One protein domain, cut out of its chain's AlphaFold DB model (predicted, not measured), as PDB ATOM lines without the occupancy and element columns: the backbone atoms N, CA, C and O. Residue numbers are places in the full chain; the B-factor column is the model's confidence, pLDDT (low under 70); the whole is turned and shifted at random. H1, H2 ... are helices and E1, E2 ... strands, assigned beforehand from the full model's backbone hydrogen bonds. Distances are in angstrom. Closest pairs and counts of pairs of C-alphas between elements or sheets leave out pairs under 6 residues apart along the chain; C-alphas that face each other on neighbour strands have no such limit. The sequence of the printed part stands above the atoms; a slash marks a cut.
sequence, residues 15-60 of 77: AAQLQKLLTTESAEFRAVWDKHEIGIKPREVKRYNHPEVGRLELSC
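This is residues 15 to 60 of the 77 residues of the protein "MLTR_LBD domain-containing protein" of Mycolicibacterium duvalii (UniProt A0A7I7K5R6). A two-strand hairpin, E1 and E2, and two short helices, H1 and H2, meeting at a corner, make two separate lobes joined by a strung-out link in which residues 35 to 41 stand free. The printed part has 46 residues, in the order H1, H2, E1, E2; the sheet E1 - E2 is antiparallel and the class is mixed, helices and strands. It is extended, with a radius of gyration of the C-alphas of 15.2 A and spans of 38 by 23 by 17 A.

E1, residues 45 to 50, and E2, residues 54 to 59, form an antiparallel hairpin at 159 degrees; N 48 and O 56 are within hydrogen-bond range, 2.9 A. H1, residues 15 to 25, is apart from both strands. H2, residues 27 to 34, is apart from E2. H1 and H2 touch only at the corner, at a steep tilt of 46 degrees, opposite ways; their closest C-alphas, of Thr 23 and Arg 30, are 4.7 A apart. In both helices every O i to N i+4 pair is within hydrogen-bond range.

E1 is 15.2 A long, E2 16.2 A, H1 15.4 A and H2 10.5 A. C-alpha 15 begins H1 at (-20.052, -6.999, 10.553); C-alpha 59 ends E2 at (-31.915, -1.306, -12.612).

The farthest C-alphas, of Gln 17 and Gly 54, are 39.5 A apart. The printed part has no cut and no long link. Residues 36 to 45 and 60 have pLDDT under 70.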
ATOM      1  N   ALA A  15     -20.201  -6.170  11.744       77.88
ATOM      2  CA  ALA A  15     -20.052  -6.999  10.553       77.88
ATOM      3  C   ALA A  15     -19.086  -8.177  10.775       77.88
ATOM      4  O   ALA A  15     -19.409  -9.299  10.396       77.88
ATOM      5  N   ALA A  16     -17.949  -7.955  11.440       78.56
ATOM      6  CA  ALA A  16     -16.985  -9.012  11.757       78.56
ATOM      7  C   ALA A  16     -17.555 -10.042  12.752       78.56
ATOM      8  O   ALA A  16     -17.326 -11.244  12.618       78.56
ATOM      9  N   GLN A  17     -18.368  -9.592  13.712       82.75
ATOM     10  CA  GLN A  17     -19.085 -10.492  14.622       82.75
ATOM     11  C   GLN A  17     -20.088 -11.381  13.872       82.75
ATOM     12  O   GLN A  17     -20.122 -12.592  14.087       82.75
ATOM     13  N   LEU A  18     -20.868 -10.796  12.957       86.38
ATOM     14  CA  LEU A  18     -21.821 -11.538  12.128       86.38
ATOM     15  C   LEU A  18     -21.125 -12.521  11.188       86.38
ATOM     16  O   LEU A  18     -21.582 -13.653  11.069       86.38
ATOM     17  N   GLN A  19     -20.003 -12.129  10.580       84.69
ATOM     18  CA  GLN A  19     -19.173 -13.037   9.788       84.69
ATOM     19  C   GLN A  19     -18.795 -14.271  10.615       84.69
ATOM     20  O   GLN A  19     -19.056 -15.392  10.192       84.69
ATOM     21  N   LYS A  20     -18.223 -14.076  11.811       85.81
ATOM     22  CA  LYS A  20     -17.781 -15.183  12.670       85.81
ATOM     23  C   LYS A  20     -18.924 -16.145  13.009       85.81
ATOM     24  O   LYS A  20     -18.732 -17.361  12.962       85.81
ATOM     25  N   LEU A  21     -20.100 -15.610  13.336       91.31
ATOM     26  CA  LEU A  21     -21.286 -16.411  13.643       91.31
ATOM     27  C   LEU A  21     -21.761 -17.196  12.412       91.31
ATOM     28  O   LEU A  21     -21.894 -18.413  12.480       91.31
ATOM     29  N   LEU A  22     -21.934 -16.531  11.268       88.56
ATOM     30  CA  LEU A  22     -22.429 -17.164  10.042       88.56
ATOM     31  C   LEU A  22     -21.463 -18.219   9.491       88.56
ATOM     32  O   LEU A  22     -21.904 -19.280   9.057       88.56
ATOM     33  N   THR A  23     -20.152 -17.979   9.564       86.75
ATOM     34  CA  THR A  23     -19.142 -18.974   9.179       86.75
ATOM     35  C   THR A  23     -19.175 -20.199  10.095       86.75
ATOM     36  O   THR A  23     -18.907 -21.307   9.630       86.75
ATOM     37  N   THR A  24     -19.501 -20.035  11.380       90.19
ATOM     38  CA  THR A  24     -19.570 -21.150  12.339       90.19
ATOM     39  C   THR A  24     -20.831 -21.984  12.126       90.19
ATOM     40  O   THR A  24     -20.731 -23.201  11.991       90.19
ATOM     41  N   GLU A  25     -21.983 -21.324  12.018       92.88
ATOM     42  CA  GLU A  25     -23.302 -21.969  12.027       92.88
ATOM     43  C   GLU A  25     -23.774 -22.452  10.643       92.88
ATOM     44  O   GLU A  25     -24.639 -23.320  10.557       92.88
ATOM     45  N   SER A  26     -23.224 -21.923   9.541       89.19
ATOM     46  CA  SER A  26     -23.649 -22.283   8.182       89.19
ATOM     47  C   SER A  26     -22.480 -22.766   7.324       89.19
ATOM     48  O   SER A  26     -21.604 -22.001   6.913       89.19
ATOM     49  N   ALA A  27     -22.492 -24.065   7.012       86.19
ATOM     50  CA  ALA A  27     -21.527 -24.681   6.101       86.19
ATOM     51  C   ALA A  27     -21.630 -24.106   4.676       86.19
ATOM     52  O   ALA A  27     -20.613 -23.914   4.012       86.19
ATOM     53  N   GLU A  28     -22.847 -23.780   4.231       86.12
ATOM     54  CA  GLU A  28     -23.107 -23.138   2.938       86.12
ATOM     55  C   GLU A  28     -22.494 -21.738   2.887       86.12
ATOM     56  O   GLU A  28     -21.760 -21.413   1.951       86.12
ATOM     57  N   PHE A  29     -22.725 -20.931   3.930       85.88
ATOM     58  CA  PHE A  29     -22.131 -19.602   4.034       85.88
ATOM     59  C   PHE A  29     -20.607 -19.681   4.047       85.88
ATOM     60  O   PHE A  29     -19.964 -18.948   3.304       85.88
ATOM     61  N   ARG A  30     -20.020 -20.595   4.831       86.38
ATOM     62  CA  ARG A  30     -18.567 -20.819   4.865       86.38
ATOM     63  C   ARG A  30     -18.012 -21.156   3.482       86.38
ATOM     64  O   ARG A  30     -17.064 -20.517   3.045       86.38
ATOM     65  N   ALA A  31     -18.639 -22.091   2.769       86.25
ATOM     66  CA  ALA A  31     -18.190 -22.508   1.443       86.25
ATOM     67  C   ALA A  31     -18.230 -21.371   0.406       86.25
ATOM     68  O   ALA A  31     -17.386 -21.336  -0.488       86.25
ATOM     69  N   VAL A  32     -19.196 -20.452   0.502       83.75
ATOM     70  CA  VAL A  32     -19.282 -19.270  -0.377       83.75
ATOM     71  C   VAL A  32     -18.340 -18.151   0.091       83.75
ATOM     72  O   VAL A  32     -17.699 -17.499  -0.731       83.75
ATOM     73  N   TRP A  33     -18.203 -17.950   1.403       82.06
ATOM     74  CA  TRP A  33     -17.326 -16.944   2.007       82.06
ATOM     75  C   TRP A  33     -15.842 -17.235   1.739       82.06
ATOM     76  O   TRP A  33     -15.108 -16.332   1.342       82.06
ATOM     77  N   ASP A  34     -15.414 -18.495   1.863       80.12
ATOM     78  CA  ASP A  34     -14.031 -18.928   1.603       80.12
ATOM     79  C   ASP A  34     -13.629 -18.742   0.133       80.12
ATOM     80  O   ASP A  34     -12.473 -18.435  -0.165       80.12
ATOM     81  N   LYS A  35     -14.592 -18.833  -0.795       82.31
ATOM     82  CA  LYS A  35     -14.376 -18.532  -2.221       82.31
ATOM     83  C   LYS A  35     -14.137 -17.045  -2.496       82.31
ATOM     84  O   LYS A  35     -13.805 -16.701  -3.626       82.31
ATOM     85  N   HIS A  36     -14.286 -16.172  -1.491       64.50
ATOM     86  CA  HIS A  36     -14.088 -14.724  -1.601       64.50
ATOM     87  C   HIS A  36     -14.827 -14.109  -2.806       64.50
ATOM     88  O   HIS A  36     -14.348 -13.166  -3.432       64.50
ATOM     89  N   GLU A  37     -16.036 -14.589  -3.118       59.12
ATOM     90  CA  GLU A  37     -16.861 -14.073  -4.231       59.12
ATOM     91  C   GLU A  37     -17.419 -12.652  -3.967       59.12
ATOM     92  O   GLU A  37     -18.236 -12.120  -4.721       59.12
ATOM     93  N   ILE A  38     -16.960 -11.987  -2.903       60.59
ATOM     94  CA  ILE A  38     -17.389 -10.658  -2.462       60.59
ATOM     95  C   ILE A  38     -16.431  -9.607  -3.033       60.59
ATOM     96  O   ILE A  38     -15.628  -8.998  -2.336       60.59
ATOM     97  N   GLY A  39     -16.510  -9.411  -4.345       53.41
ATOM     98  CA  GLY A  39     -15.738  -8.385  -5.058       53.41
ATOM     99  C   GLY A  39     -16.442  -7.835  -6.294       53.41
ATOM    100  O   GLY A  39     -15.906  -6.979  -6.997       53.41
ATOM    101  N   ILE A  40     -17.654  -8.309  -6.583       55.81
ATOM    102  CA  ILE A  40     -18.369  -7.922  -7.791       55.81
ATOM    103  C   ILE A  40     -19.077  -6.603  -7.515       55.81
ATOM    104  O   ILE A  40     -20.099  -6.571  -6.829       55.81
ATOM    105  N   LYS A  41     -18.540  -5.509  -8.075       56.84
ATOM    106  CA  LYS A  41     -19.279  -4.248  -8.210       56.84
ATOM    107  C   LYS A  41     -20.634  -4.593  -8.832       56.84
ATOM    108  O   LYS A  41     -20.651  -5.080  -9.966       56.84
ATOM    109  N   PRO A  42     -21.755  -4.396  -8.119       58.38
ATOM    110  CA  PRO A  42     -23.045  -4.825  -8.626       58.38
ATOM    111  C   PRO A  42     -23.305  -4.075  -9.920       58.38
ATOM    112  O   PRO A  42     -23.258  -2.847  -9.965       58.38
ATOM    113  N   ARG A  43     -23.470  -4.832 -11.003       59.38
ATOM    114  CA  ARG A  43     -23.774  -4.258 -12.304       59.38
ATOM    115  C   ARG A  43     -25.100  -3.513 -12.165       59.38
ATOM    116  O   ARG A  43     -26.061  -4.090 -11.663       59.38
ATOM    117  N   GLU A  44     -25.143  -2.262 -12.620       60.50
ATOM    118  CA  GLU A  44     -26.330  -1.399 -12.506       60.50
ATOM    119  C   GLU A  44     -27.579  -2.026 -13.133       60.50
ATOM    120  O   GLU A  44     -28.687  -1.699 -12.733       60.50
ATOM    121  N   VAL A  45     -27.413  -2.974 -14.064       68.56
ATOM    122  CA  VAL A  45     -28.514  -3.727 -14.669       68.56
ATOM    123  C   VAL A  45     -28.344  -5.223 -14.418       68.56
ATOM    124  O   VAL A  45     -27.452  -5.863 -14.999       68.56
ATOM    125  N   LYS A  46     -29.242  -5.789 -13.607       72.62
ATOM    126  CA  LYS A  46     -29.392  -7.233 -13.408       72.62
ATOM    127  C   LYS A  46     -30.412  -7.793 -14.397       72.62
ATOM    128  O   LYS A  46     -31.539  -7.317 -14.471       72.62
ATOM    129  N   ARG A  47     -30.011  -8.804 -15.168       79.62
ATOM    130  CA  ARG A  47     -30.867  -9.475 -16.157       79.62
ATOM    131  C   ARG A  47     -31.223 -10.855 -15.618       79.62
ATOM    132  O   ARG A  47     -30.319 -11.655 -15.394       79.62
ATOM    133  N   TYR A  48     -32.507 -11.120 -15.422       75.38
ATOM    134  CA  TYR A  48     -33.019 -12.397 -14.929       75.38
ATOM    135  C   TYR A  48     -33.962 -13.009 -15.960       75.38
ATOM    136  O   TYR A  48     -34.784 -12.304 -16.535       75.38
ATOM    137  N   ASN A  49     -33.867 -14.317 -16.184       80.81
ATOM    138  CA  ASN A  49     -34.866 -15.058 -16.952       80.81
ATOM    139  C   ASN A  49     -35.749 -15.799 -15.953       80.81
ATOM    140  O   ASN A  49     -35.354 -16.842 -15.435       80.81
ATOM    141  N   HIS A  50     -36.899 -15.215 -15.630       76.12
ATOM    142  CA  HIS A  50     -37.817 -15.778 -14.655       76.12
ATOM    143  C   HIS A  50     -38.794 -16.735 -15.352       76.12
ATOM    144  O   HIS A  50     -39.376 -16.349 -16.367       76.12
ATOM    145  N   PRO A  51     -39.006 -17.957 -14.835       77.50
ATOM    146  CA  PRO A  51     -39.781 -18.984 -15.535       77.50
ATOM    147  C   PRO A  51     -41.244 -18.590 -15.781       77.50
ATOM    148  O   PRO A  51     -41.832 -19.005 -16.770       77.50
ATOM    149  N   GLU A  52     -41.813 -17.756 -14.915       85.12
ATOM    150  CA  GLU A  52     -43.233 -17.379 -14.952       85.12
ATOM    151  C   GLU A  52     -43.494 -15.959 -15.484       85.12
ATOM    152  O   GLU A  52     -44.593 -15.690 -15.956       85.12
ATOM    153  N   VAL A  53     -42.498 -15.058 -15.487       84.38
ATOM    154  CA  VAL A  53     -42.668 -13.669 -15.987       84.38
ATOM    155  C   VAL A  53     -41.720 -13.291 -17.131       84.38
ATOM    156  O   VAL A  53     -41.746 -12.162 -17.617       84.38
ATOM    157  N   GLY A  54     -40.886 -14.224 -17.598       83.19
ATOM    158  CA  GLY A  54     -39.969 -14.006 -18.713       83.19
ATOM    159  C   GLY A  54     -38.736 -13.171 -18.349       83.19
ATOM    160  O   GLY A  54     -38.226 -13.213 -17.227       83.19
ATOM    161  N   ARG A  55     -38.189 -12.456 -19.338       82.81
ATOM    162  CA  ARG A  55     -36.942 -11.692 -19.197       82.81
ATOM    163  C   ARG A  55     -37.177 -10.403 -18.406       82.81
ATOM    164  O   ARG A  55     -37.821  -9.485 -18.901       82.81
ATOM    165  N   LEU A  56     -36.576 -10.309 -17.226       83.62
ATOM    166  CA  LEU A  56     -36.558  -9.113 -16.390       83.62
ATOM    167  C   LEU A  56     -35.227  -8.376 -16.528       83.62
ATOM    168  O   LEU A  56     -34.152  -8.974 -16.423       83.62
ATOM    169  N   GLU A  57     -35.301  -7.061 -16.710       83.12
ATOM    170  CA  GLU A  57     -34.155  -6.153 -16.661       83.12
ATOM    171  C   GLU A  57     -34.355  -5.192 -15.487       83.12
ATOM    172  O   GLU A  57     -35.238  -4.340 -15.513       83.12
ATOM    173  N   LEU A  58     -33.573  -5.378 -14.423       78.75
ATOM    174  CA  LEU A  58     -33.698  -4.632 -13.175       78.75
ATOM    175  C   LEU A  58     -32.540  -3.647 -13.038       78.75
ATOM    176  O   LEU A  58     -31.380  -4.059 -12.956       78.75
ATOM    177  N   SER A  59     -32.866  -2.360 -12.962       73.19
ATOM    178  CA  SER A  59     -31.915  -1.306 -12.612       73.19
ATOM    179  C   SER A  59     -31.666  -1.333 -11.102       73.19
ATOM    180  O   SER A  59     -32.469  -0.824 -10.322       73.19
ATOM    181  N   CYS A  60     -30.576  -1.961 -10.664       63.72
ATOM    182  CA  CYS A  60     -30.181  -1.980  -9.257       63.72
ATOM    183  C   CYS A  60     -29.267  -0.792  -8.963       63.72
ATOM    184  O   CYS A  60     -28.063  -0.845  -9.213       63.72
TER     185      CYS A  60